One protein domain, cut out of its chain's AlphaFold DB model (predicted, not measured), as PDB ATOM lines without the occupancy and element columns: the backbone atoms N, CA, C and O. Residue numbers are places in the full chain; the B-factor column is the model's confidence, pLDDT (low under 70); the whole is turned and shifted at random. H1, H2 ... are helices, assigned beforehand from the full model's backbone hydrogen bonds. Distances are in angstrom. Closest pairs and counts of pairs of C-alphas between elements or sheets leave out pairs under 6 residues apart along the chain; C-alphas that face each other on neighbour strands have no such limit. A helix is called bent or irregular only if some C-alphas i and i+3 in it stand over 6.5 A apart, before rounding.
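What this domain is: This is residues 30 to 113 of the 114 residues of the protein "Cytochrome c domain-containing protein" of hydrothermal vent metagenome (UniProt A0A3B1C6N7). Little of this domain is regular: three short helices, their centres in a triangle, gather toward one end, H2 packed across H3, while the loop of residues 74 to 99 folds back to make the other end near Asp 85. The printed part has 84 residues, 33 of them in named helices H1, H2, H3 in that order, and no named strand: all helix. It is compact, radius of gyration of the C-alphas 11.7 A, spanning 32 by 27 by 21 A.

How they stand to each other: H3, residues 100 to 111, touches H2, residues 64 to 73, at a steep tilt of 57 degrees, opposite ways; their closest C-alphas, Ile 68 and Ile 103, are 6.4 A apart. With residues 102 to 106 alone, H3 only just touches H1, residues 33 to 43, with 3 pairs of C-alphas within 8 A. The closest, Tyr 35 and Ile 106, are 6.2 A apart. H1 and H2 are apart. Every O i to N i+4 pair is within hydrogen-bond range in H2 and H3, 4 of 7 in H1.

Where its parts are: H1, irregular with C-alphas 38 and 41 7.0 A apart, begins at C-alpha 33 (-35.963, 32.439, -4.475). H3, 16.1 A, ends at C-alpha 111 (-26.257, 38.626, -15.971).

The domain as a whole: No cut; both links are long. Residues 46 to 52, 78 to 83, 85 to 86 and 88 have pLDDT under 70.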
ATOM      1  N   ASP A  30     -36.707  30.973 -14.255       77.50
ATOM      2  CA  ASP A  30     -35.865  30.457 -13.169       77.50
ATOM      3  C   ASP A  30     -35.328  31.618 -12.318       77.50
ATOM      4  O   ASP A  30     -34.144  31.960 -12.351       77.50
ATOM      5  N   VAL A  31     -36.218  32.322 -11.619       86.69
ATOM      6  CA  VAL A  31     -35.884  33.432 -10.736       86.69
ATOM      7  C   VAL A  31     -35.471  32.847  -9.386       86.69
ATOM      8  O   VAL A  31     -36.313  32.225  -8.729       86.69
ATOM      9  N   PRO A  32     -34.236  33.096  -8.912       92.25
ATOM     10  CA  PRO A  32     -33.781  32.600  -7.622       92.25
ATOM     11  C   PRO A  32     -34.708  33.050  -6.496       92.25
ATOM     12  O   PRO A  32     -35.075  34.227  -6.395       92.25
ATOM     13  N   GLU A  33     -35.060  32.140  -5.594       92.31
ATOM     14  CA  GLU A  33     -35.963  32.439  -4.475       92.31
ATOM     15  C   GLU A  33     -35.430  33.570  -3.583       92.31
ATOM     16  O   GLU A  33     -36.185  34.428  -3.116       92.31
ATOM     17  N   ALA A  34     -34.108  33.637  -3.399       92.69
ATOM     18  CA  ALA A  34     -33.466  34.732  -2.682       92.69
ATOM     19  C   ALA A  34     -33.683  36.091  -3.382       92.69
ATOM     20  O   ALA A  34     -33.936  37.094  -2.707       92.69
ATOM     21  N   TYR A  35     -33.691  36.123  -4.722       92.19
ATOM     22  CA  TYR A  35     -33.996  37.330  -5.494       92.19
ATOM     23  C   TYR A  35     -35.436  37.793  -5.265       92.19
ATOM     24  O   TYR A  35     -35.666  38.961  -4.928       92.19
ATOM     25  N   LYS A  36     -36.402  36.869  -5.388       91.12
ATOM     26  CA  LYS A  36     -37.831  37.147  -5.169       91.12
ATOM     27  C   LYS A  36     -38.093  37.673  -3.759       91.12
ATOM     28  O   LYS A  36     -38.855  38.613  -3.576       91.12
ATOM     29  N   LYS A  37     -37.449  37.096  -2.744       91.25
ATOM     30  CA  LYS A  37     -37.730  37.441  -1.342       91.25
ATOM     31  C   LYS A  37     -37.035  38.719  -0.877       91.25
ATOM     32  O   LYS A  37     -37.565  39.412  -0.010       91.25
ATOM     33  N   ARG A  38     -35.841  39.027  -1.398       91.50
ATOM     34  CA  ARG A  38     -34.978  40.082  -0.831       91.50
ATOM     35  C   ARG A  38     -34.680  41.236  -1.785       91.50
ATOM     36  O   ARG A  38     -34.549  42.367  -1.326       91.50
ATOM     37  N   CYS A  39     -34.606  40.986  -3.090       90.81
ATOM     38  CA  CYS A  39     -34.080  41.958  -4.055       90.81
ATOM     39  C   CYS A  39     -35.184  42.649  -4.868       90.81
ATOM     40  O   CYS A  39     -35.146  43.872  -5.040       90.81
ATOM     41  N   ILE A  40     -36.193  41.891  -5.314       90.12
ATOM     42  CA  ILE A  40     -37.218  42.336  -6.278       90.12
ATOM     43  C   ILE A  40     -37.961  43.605  -5.837       90.12
ATOM     44  O   ILE A  40     -38.241  44.487  -6.644       90.12
ATOM     45  N   LYS A  41     -38.224  43.757  -4.531       86.50
ATOM     46  CA  LYS A  41     -38.977  44.895  -3.983       86.50
ATOM     47  C   LYS A  41     -38.281  46.233  -4.235       86.50
ATOM     48  O   LYS A  41     -38.953  47.254  -4.360       86.50
ATOM     49  N   CYS A  42     -36.946  46.241  -4.268       87.25
ATOM     50  CA  CYS A  42     -36.177  47.465  -4.488       87.25
ATOM     51  C   CYS A  42     -35.675  47.595  -5.924       87.25
ATOM     52  O   CYS A  42     -35.669  48.700  -6.468       87.25
ATOM     53  N   HIS A  43     -35.259  46.473  -6.506       87.69
ATOM     54  CA  HIS A  43     -34.562  46.418  -7.786       87.69
ATOM     55  C   HIS A  43     -35.466  46.064  -8.969       87.69
ATOM     56  O   HIS A  43     -35.016  46.148 -10.107       87.69
ATOM     57  N   GLY A  44     -36.728  45.712  -8.714       87.06
ATOM     58  CA  GLY A  44     -37.650  45.271  -9.750       87.06
ATOM     59  C   GLY A  44     -37.335  43.868 -10.255       87.06
ATOM     60  O   GLY A  44     -36.590  43.116  -9.624       87.06
ATOM     61  N   THR A  45     -37.912  43.521 -11.402       81.38
ATOM     62  CA  THR A  45     -37.506  42.347 -12.179       81.38
ATOM     63  C   THR A  45     -36.741  42.795 -13.416       81.38
ATOM     64  O   THR A  45     -37.062  43.846 -13.981       81.38
ATOM     65  N   PRO A  46     -35.781  41.989 -13.896       66.94
ATOM     66  CA  PRO A  46     -35.272  42.144 -15.248       66.94
ATOM     67  C   PRO A  46     -36.458  42.156 -16.224       66.94
ATOM     68  O   PRO A  46     -37.265  41.228 -16.208       66.94
ATOM     69  N   ASN A  47     -36.606  43.216 -17.017       65.12
ATOM     70  CA  ASN A  47     -37.670  43.388 -18.021       65.12
ATOM     71  C   ASN A  47     -39.115  43.553 -17.502       65.12
ATOM     72  O   ASN A  47     -40.050  43.458 -18.292       65.12
ATOM     73  N   GLY A  48     -39.331  43.840 -16.212       66.25
ATOM     74  CA  GLY A  48     -40.683  44.038 -15.669       66.25
ATOM     75  C   GLY A  48     -40.811  45.251 -14.752       66.25
ATOM     76  O   GLY A  48     -40.640  46.392 -15.185       66.25
ATOM     77  N   LEU A  49     -41.183  45.017 -13.487       63.38
ATOM     78  CA  LEU A  49     -41.459  46.077 -12.510       63.38
ATOM     79  C   LEU A  49     -40.297  47.073 -12.453       63.38
ATOM     80  O   LEU A  49     -39.178  46.705 -12.101       63.38
ATOM     81  N   LYS A  50     -40.564  48.344 -12.772       65.56
ATOM     82  CA  LYS A  50     -39.539  49.392 -12.726       65.56
ATOM     83  C   LYS A  50     -39.000  49.529 -11.304       65.56
ATOM     84  O   LYS A  50     -39.761  49.690 -10.348       65.56
ATOM     85  N   ALA A  51     -37.679  49.540 -11.175       69.25
ATOM     86  CA  ALA A  51     -37.016  49.816  -9.912       69.25
ATOM     87  C   ALA A  51     -37.293  51.275  -9.487       69.25
ATOM     88  O   ALA A  51     -36.813  52.222 -10.112       69.25
ATOM     89  N   THR A  52     -38.117  51.469  -8.453       69.38
ATOM     90  CA  THR A  52     -38.464  52.807  -7.919       69.38
ATOM     91  C   THR A  52     -37.662  53.174  -6.670       69.38
ATOM     92  O   THR A  52     -37.681  54.322  -6.222       69.38
ATOM     93  N   VAL A  53     -36.963  52.199  -6.084       81.88
ATOM     94  CA  VAL A  53     -36.264  52.351  -4.805       81.88
ATOM     95  C   VAL A  53     -34.757  52.239  -4.990       81.88
ATOM     96  O   VAL A  53     -34.054  53.112  -4.495       81.88
ATOM     97  N   GLY A  54     -34.276  51.213  -5.694       81.50
ATOM     98  CA  GLY A  54     -32.862  51.029  -6.032       81.50
ATOM     99  C   GLY A  54     -32.615  50.985  -7.542       81.50
ATOM    100  O   GLY A  54     -33.560  51.082  -8.324       81.50
ATOM    101  N   PRO A  55     -31.351  50.856  -7.976       84.19
ATOM    102  CA  PRO A  55     -31.013  50.730  -9.388       84.19
ATOM    103  C   PRO A  55     -31.474  49.398  -9.972       84.19
ATOM    104  O   PRO A  55     -31.546  48.390  -9.276       84.19
ATOM    105  N   ASP A  56     -31.722  49.386 -11.275       86.12
ATOM    106  CA  ASP A  56     -31.928  48.150 -12.024       86.12
ATOM    107  C   ASP A  56     -30.619  47.341 -12.053       86.12
ATOM    108  O   ASP A  56     -29.587  47.825 -12.528       86.12
ATOM    109  N   LEU A  57     -30.657  46.122 -11.510       87.88
ATOM    110  CA  LEU A  57     -29.475  45.269 -11.381       87.88
ATOM    111  C   LEU A  57     -28.992  44.732 -12.728       87.88
ATOM    112  O   LEU A  57     -27.800  44.462 -12.868       87.88
ATOM    113  N   VAL A  58     -29.868  44.628 -13.729       87.25
ATOM    114  CA  VAL A  58     -29.494  44.195 -15.084       87.25
ATOM    115  C   VAL A  58     -28.478  45.158 -15.694       87.25
ATOM    116  O   VAL A  58     -27.493  44.747 -16.303       87.25
ATOM    117  N   LYS A  59     -28.655  46.453 -15.422       83.94
ATOM    118  CA  LYS A  59     -27.789  47.534 -15.912       83.94
ATOM    119  C   LYS A  59     -26.526  47.740 -15.077       83.94
ATOM    120  O   LYS A  59     -25.736  48.625 -15.383       83.94
ATOM    121  N   SER A  60     -26.343  46.973 -14.004       83.00
ATOM    122  CA  SER A  60     -25.130  47.048 -13.192       83.00
ATOM    123  C   SER A  60     -23.915  46.553 -13.981       83.00
ATOM    124  O   SER A  60     -24.010  45.560 -14.697       83.00
ATOM    125  N   GLU A  61     -22.763  47.196 -13.801       85.94
ATOM    126  CA  GLU A  61     -21.475  46.776 -14.380       85.94
ATOM    127  C   GLU A  61     -20.551  46.105 -13.359       85.94
ATOM    128  O   GLU A  61     -19.355  45.961 -13.593       85.94
ATOM    129  N   TYR A  62     -21.092  45.702 -12.209       88.75
ATOM    130  CA  TYR A  62     -20.290  45.065 -11.176       88.75
ATOM    131  C   TYR A  62     -19.717  43.718 -11.626       88.75
ATOM    132  O   TYR A  62     -20.406  42.911 -12.256       88.75
ATOM    133  N   THR A  63     -18.478  43.453 -11.211       93.56
ATOM    134  CA  THR A  63     -17.934  42.091 -11.145       93.56
ATOM    135  C   THR A  63     -18.651  41.286 -10.057       93.56
ATOM    136  O   THR A  63     -19.309  41.862  -9.184       93.56
ATOM    137  N   LEU A  64     -18.517  39.955 -10.072       94.44
ATOM    138  CA  LEU A  64     -19.105  39.096  -9.036       94.44
ATOM    139  C   LEU A  64     -18.646  39.517  -7.627       94.44
ATOM    140  O   LEU A  64     -19.479  39.682  -6.740       94.44
ATOM    141  N   ASP A  65     -17.353  39.787  -7.440       95.62
ATOM    142  CA  ASP A  65     -16.804  40.197  -6.141       95.62
ATOM    143  C   ASP A  65     -17.375  41.534  -5.667       95.62
ATOM    144  O   ASP A  65     -17.765  41.691  -4.508       95.62
ATOM    145  N   GLN A  66     -17.493  42.507  -6.577       93.56
ATOM    146  CA  GLN A  66     -18.133  43.785  -6.271       93.56
ATOM    147  C   GLN A  66     -19.599  43.591  -5.891       93.56
ATOM    148  O   GLN A  66     -20.065  44.209  -4.933       93.56
ATOM    149  N   PHE A  67     -20.310  42.715  -6.600       93.50
ATOM    150  CA  PHE A  67     -21.699  42.388  -6.315       93.50
ATOM    151  C   PHE A  67     -21.849  41.758  -4.922       93.50
ATOM    152  O   PHE A  67     -22.669  42.223  -4.128       93.50
ATOM    153  N   ILE A  68     -20.999  40.784  -4.575       95.12
ATOM    154  CA  ILE A  68     -20.946  40.170  -3.240       95.12
ATOM    155  C   ILE A  68     -20.687  41.226  -2.165       95.12
ATOM    156  O   ILE A  68     -21.426  41.284  -1.179       95.12
ATOM    157  N   MET A  69     -19.698  42.102  -2.364       93.94
ATOM    158  CA  MET A  69     -19.395  43.175  -1.415       93.94
ATOM    159  C   MET A  69     -20.585  44.112  -1.199       93.94
ATOM    160  O   MET A  69     -20.896  44.438  -0.054       93.94
ATOM    161  N   GLN A  70     -21.282  44.524  -2.266       92.38
ATOM    162  CA  GLN A  70     -22.457  45.387  -2.124       92.38
ATOM    163  C   GLN A  70     -23.580  44.685  -1.360       92.38
ATOM    164  O   GLN A  70     -24.183  45.292  -0.479       92.38
ATOM    165  N   VAL A  71     -23.874  43.417  -1.664       94.00
ATOM    166  CA  VAL A  71     -24.958  42.681  -0.995       94.00
ATOM    167  C   VAL A  71     -24.644  42.465   0.485       94.00
ATOM    168  O   VAL A  71     -25.504  42.705   1.335       94.00
ATOM    169  N   LYS A  72     -23.403  42.094   0.815       94.88
ATOM    170  CA  LYS A  72     -22.987  41.839   2.199       94.88
ATOM    171  C   LYS A  72     -22.876  43.101   3.044       94.88
ATOM    172  O   LYS A  72     -23.366  43.108   4.166       94.88
ATOM    173  N   ASN A  73     -22.278  44.166   2.515       93.56
ATOM    174  CA  ASN A  73     -21.979  45.373   3.296       93.56
ATOM    175  C   ASN A  73     -23.036  46.474   3.123       93.56
ATOM    176  O   ASN A  73     -23.039  47.481   3.838       93.56
ATOM    177  N   GLY A  74     -23.963  46.284   2.184       90.75
ATOM    178  CA  GLY A  74     -24.841  47.336   1.701       90.75
ATOM    179  C   GLY A  74     -24.126  48.260   0.713       90.75
ATOM    180  O   GLY A  74     -22.910  48.227   0.533       90.75
ATOM    181  N   SER A  75     -24.908  49.121   0.073       87.00
ATOM    182  CA  SER A  75     -24.436  49.995  -1.003       87.00
ATOM    183  C   SER A  75     -25.063  51.374  -0.900       87.00
ATOM    184  O   SER A  75     -26.236  51.500  -0.555       87.00
ATOM    185  N   ARG A  76     -24.329  52.423  -1.261       83.38
ATOM    186  CA  ARG A  76     -24.898  53.766  -1.414       83.38
ATOM    187  C   ARG A  76     -25.373  53.965  -2.852       83.38
ATOM    188  O   ARG A  76     -24.617  53.726  -3.782       83.38
ATOM    189  N   TRP A  77     -26.617  54.399  -3.022       77.75
ATOM    190  CA  TRP A  77     -27.242  54.688  -4.322       77.75
ATOM    191  C   TRP A  77     -27.331  56.197  -4.607       77.75
ATOM    192  O   TRP A  77     -27.824  56.618  -5.644       77.75
ATOM    193  N   ASP A  78     -26.882  57.035  -3.672       65.50
ATOM    194  CA  ASP A  78     -26.692  58.477  -3.872       65.50
ATOM    195  C   ASP A  78     -25.300  58.828  -4.423       65.50
ATOM    196  O   ASP A  78     -25.002  59.994  -4.684       65.50
ATOM    197  N   LYS A  79     -24.439  57.821  -4.593       63.94
ATOM    198  CA  LYS A  79     -23.063  57.924  -5.095       63.94
ATOM    199  C   LYS A  79     -22.826  56.862  -6.181       63.94
ATOM    200  O   LYS A  79     -23.758  56.186  -6.611       63.94
ATOM    201  N   LYS A  80     -21.584  56.728  -6.664       56.53
ATOM    202  CA  LYS A  80     -21.210  55.677  -7.628       56.53
ATOM    203  C   LYS A  80     -21.637  54.286  -7.113       56.53
ATOM    204  O   LYS A  80     -21.498  54.040  -5.914       56.53
ATOM    205  N   PRO A  81     -22.104  53.379  -7.993       57.88
ATOM    206  CA  PRO A  81     -22.076  53.457  -9.461       57.88
ATOM    207  C   PRO A  81     -23.312  54.103 -10.100       57.88
ATOM    208  O   PRO A  81     -23.271  54.402 -11.285       57.88
ATOM    209  N   VAL A  82     -24.404  54.333  -9.365       65.94
ATOM    210  CA  VAL A  82     -25.633  54.895  -9.946       65.94
ATOM    211  C   VAL A  82     -26.141  56.007  -9.051       65.94
ATOM    212  O   VAL A  82     -26.645  55.728  -7.973       65.94
ATOM    213  N   ARG A  83     -26.055  57.252  -9.528       65.25
ATOM    214  CA  ARG A  83     -26.715  58.407  -8.915       65.25
ATOM    215  C   ARG A  83     -28.017  58.671  -9.666       65.25
ATOM    216  O   ARG A  83     -27.983  58.999 -10.849       65.25
ATOM    217  N   LYS A  84     -29.157  58.529  -8.990       70.25
ATOM    218  CA  LYS A  84     -30.457  58.988  -9.496       70.25
ATOM    219  C   LYS A  84     -31.238  59.661  -8.382       70.25
ATOM    220  O   LYS A  84     -31.534  59.033  -7.369       70.25
ATOM    221  N   ASP A  85     -31.626  60.910  -8.609       69.62
ATOM    222  CA  ASP A  85     -32.407  61.685  -7.640       69.62
ATOM    223  C   ASP A  85     -33.823  61.113  -7.441       69.62
ATOM    224  O   ASP A  85     -34.459  61.354  -6.420       69.62
ATOM    225  N   SER A  86     -34.290  60.274  -8.374       68.25
ATOM    226  CA  SER A  86     -35.590  59.597  -8.324       68.25
ATOM    227  C   SER A  86     -35.662  58.410  -7.353       68.25
ATOM    228  O   SER A  86     -36.737  57.832  -7.185       68.25
ATOM    229  N   PHE A  87     -34.549  57.976  -6.750       72.50
ATOM    230  CA  PHE A  87     -34.572  56.853  -5.813       72.50
ATOM    231  C   PHE A  87     -35.132  57.276  -4.451       72.50
ATOM    232  O   PHE A  87     -34.562  58.111  -3.752       72.50
ATOM    233  N   LYS A  88     -36.230  56.630  -4.030       68.50
ATOM    234  CA  LYS A  88     -36.887  56.894  -2.733       68.50
ATOM    235  C   LYS A  88     -35.987  56.613  -1.526       68.50
ATOM    236  O   LYS A  88     -36.200  57.163  -0.449       68.50
ATOM    237  N   ARG A  89     -34.998  55.730  -1.679       70.12
ATOM    238  CA  ARG A  89     -33.969  55.452  -0.674       70.12
ATOM    239  C   ARG A  89     -32.602  55.654  -1.303       70.12
ATOM    240  O   ARG A  89     -32.394  55.323  -2.456       70.12
ATOM    241  N   LYS A  90     -31.660  56.181  -0.526       75.81
ATOM    242  CA  LYS A  90     -30.302  56.504  -0.992       75.81
ATOM    243  C   LYS A  90     -29.265  55.428  -0.644       75.81
ATOM    244  O   LYS A  90     -28.085  55.587  -0.940       75.81
ATOM    245  N   LYS A  91     -29.687  54.337   0.003       85.25
ATOM    246  CA  LYS A  91     -28.820  53.251   0.476       85.25
ATOM    247  C   LYS A  91     -29.557  51.907   0.466       85.25
ATOM    248  O   LYS A  91     -30.708  51.833   0.897       85.25
ATOM    249  N   MET A  92     -28.844  50.856   0.073       89.62
ATOM    250  CA  MET A  92     -29.174  49.459   0.338       89.62
ATOM    251  C   MET A  92     -28.613  49.038   1.702       89.62
ATOM    252  O   MET A  92     -27.417  49.235   1.946       89.62
ATOM    253  N   PRO A  93     -29.421  48.450   2.596       91.06
ATOM    254  CA  PRO A  93     -28.897  47.801   3.789       91.06
ATOM    255  C   PRO A  93     -28.169  46.499   3.430       91.06
ATOM    256  O   PRO A  93     -28.532  45.827   2.463       91.06
ATOM    257  N   ALA A  94     -27.190  46.126   4.254       94.31
ATOM    258  CA  ALA A  94     -26.559  44.811   4.222       94.31
ATOM    259  C   ALA A  94     -27.607  43.685   4.244       94.31
ATOM    260  O   ALA A  94     -28.622  43.791   4.939       94.31
ATOM    261  N   GLN A  95     -27.356  42.611   3.498       94.81
ATOM    262  CA  GLN A  95     -28.198  41.415   3.446       94.81
ATOM    263  C   GLN A  95     -27.460  40.211   4.062       94.81
ATOM    264  O   GLN A  95     -27.121  39.272   3.345       94.81
ATOM    265  N   PRO A  96     -27.214  40.198   5.388       90.50
ATOM    266  CA  PRO A  96     -26.395  39.163   6.032       90.50
ATOM    267  C   PRO A  96     -27.011  37.757   5.966       90.50
ATOM    268  O   PRO A  96     -26.316  36.771   6.164       90.50
ATOM    269  N   MET A  97     -28.316  37.657   5.687       92.25
ATOM    270  CA  MET A  97     -29.030  36.381   5.579       92.25
ATOM    271  C   MET A  97     -28.931  35.734   4.191       92.25
ATOM    272  O   MET A  97     -29.450  34.637   4.010       92.25
ATOM    273  N   VAL A  98     -28.355  36.418   3.195       94.25
ATOM    274  CA  VAL A  98     -28.186  35.868   1.844       94.25
ATOM    275  C   VAL A  98     -26.777  35.302   1.741       94.25
ATOM    276  O   VAL A  98     -25.795  36.027   1.907       94.25
ATOM    277  N   THR A  99     -26.674  34.000   1.495       96.69
ATOM    278  CA  THR A  99     -25.379  33.316   1.431       96.69
ATOM    279  C   THR A  99     -24.636  33.675   0.147       96.69
ATOM    280  O   THR A  99     -25.250  34.047  -0.849       96.69
ATOM    281  N   GLU A 100     -23.310  33.526   0.118       96.06
ATOM    282  CA  GLU A 100     -22.537  33.781  -1.108       96.06
ATOM    283  C   GLU A 100     -22.993  32.931  -2.296       96.06
ATOM    284  O   GLU A 100     -23.066  33.439  -3.411       96.06
ATOM    285  N   ALA A 101     -23.360  31.669  -2.060       96.38
ATOM    286  CA  ALA A 101     -23.892  30.795  -3.102       96.38
ATOM    287  C   ALA A 101     -25.181  31.368  -3.712       96.38
ATOM    288  O   ALA A 101     -25.304  31.446  -4.933       96.38
ATOM    289  N   GLN A 102     -26.099  31.856  -2.871       96.38
ATOM    290  CA  GLN A 102     -27.321  32.529  -3.322       96.38
ATOM    291  C   GLN A 102     -27.012  33.850  -4.031       96.38
ATOM    292  O   GLN A 102     -27.661  34.188  -5.016       96.38
ATOM    293  N   ILE A 103     -26.013  34.607  -3.563       96.06
ATOM    294  CA  ILE A 103     -25.583  35.842  -4.229       96.06
ATOM    295  C   ILE A 103     -25.038  35.532  -5.625       96.06
ATOM    296  O   ILE A 103     -25.374  36.244  -6.569       96.06
ATOM    297  N   LYS A 104     -24.238  34.471  -5.773       96.81
ATOM    298  CA  LYS A 104     -23.715  34.025  -7.066       96.81
ATOM    299  C   LYS A 104     -24.846  33.603  -7.999       96.81
ATOM    300  O   LYS A 104     -24.884  34.050  -9.138       96.81
ATOM    301  N   GLU A 105     -25.805  32.826  -7.508       95.69
ATOM    302  CA  GLU A 105     -26.995  32.439  -8.275       95.69
ATOM    303  C   GLU A 105     -27.797  33.664  -8.752       95.69
ATOM    304  O   GLU A 105     -28.155  33.765  -9.926       95.69
ATOM    305  N   ILE A 106     -28.014  34.646  -7.869       94.06
ATOM    306  CA  ILE A 106     -28.651  35.926  -8.210       94.06
ATOM    307  C   ILE A 106     -27.843  36.681  -9.268       94.06
ATOM    308  O   ILE A 106     -28.422  37.232 -10.204       94.06
ATOM    309  N   PHE A 107     -26.521  36.740  -9.113       94.50
ATOM    310  CA  PHE A 107     -25.644  37.418 -10.056       94.50
ATOM    311  C   PHE A 107     -25.787  36.804 -11.449       94.50
ATOM    312  O   PHE A 107     -26.108  37.527 -12.390       94.50
ATOM    313  N   GLU A 108     -25.670  35.480 -11.569       93.88
ATOM    314  CA  GLU A 108     -25.857  34.758 -12.833       93.88
ATOM    315  C   GLU A 108     -27.252  34.993 -13.429       93.88
ATOM    316  O   GLU A 108     -27.387  35.300 -14.614       93.88
ATOM    317  N   TYR A 109     -28.299  34.930 -12.600       91.38
ATOM    318  CA  TYR A 109     -29.673  35.221 -13.009       91.38
ATOM    319  C   TYR A 109     -29.822  36.617 -13.636       91.38
ATOM    320  O   TYR A 109     -30.484  36.764 -14.669       91.38
ATOM    321  N   VAL A 110     -29.204  37.632 -13.021       90.25
ATOM    322  CA  VAL A 110     -29.215  39.019 -13.504       90.25
ATOM    323  C   VAL A 110     -28.360  39.171 -14.764       90.25
ATOM    324  O   VAL A 110     -28.773  39.866 -15.689       90.25
ATOM    325  N   ARG A 111     -27.177  38.542 -14.823       90.25
ATOM    326  CA  ARG A 111     -26.257  38.626 -15.971       90.25
ATOM    327  C   ARG A 111     -26.842  38.009 -17.236       90.25
ATOM    328  O   ARG A 111     -26.713  38.611 -18.293       90.25
ATOM    329  N   LYS A 112     -27.551  36.882 -17.122       89.38
ATOM    330  CA  LYS A 112     -28.256  36.238 -18.248       89.38
ATOM    331  C   LYS A 112     -29.330  37.116 -18.899       89.38
ATOM    332  O   LYS A 112     -29.832  36.762 -19.957       89.38
ATOM    333  N   ARG A 113     -29.725  38.215 -18.252       85.06
ATOM    334  CA  ARG A 113     -30.819  39.093 -18.685       85.06
ATOM    335  C   ARG A 113     -30.343  40.500 -19.067       85.06
ATOM    336  O   ARG A 113     -31.193  41.375 -19.216       85.06
TER     337      ARG A 113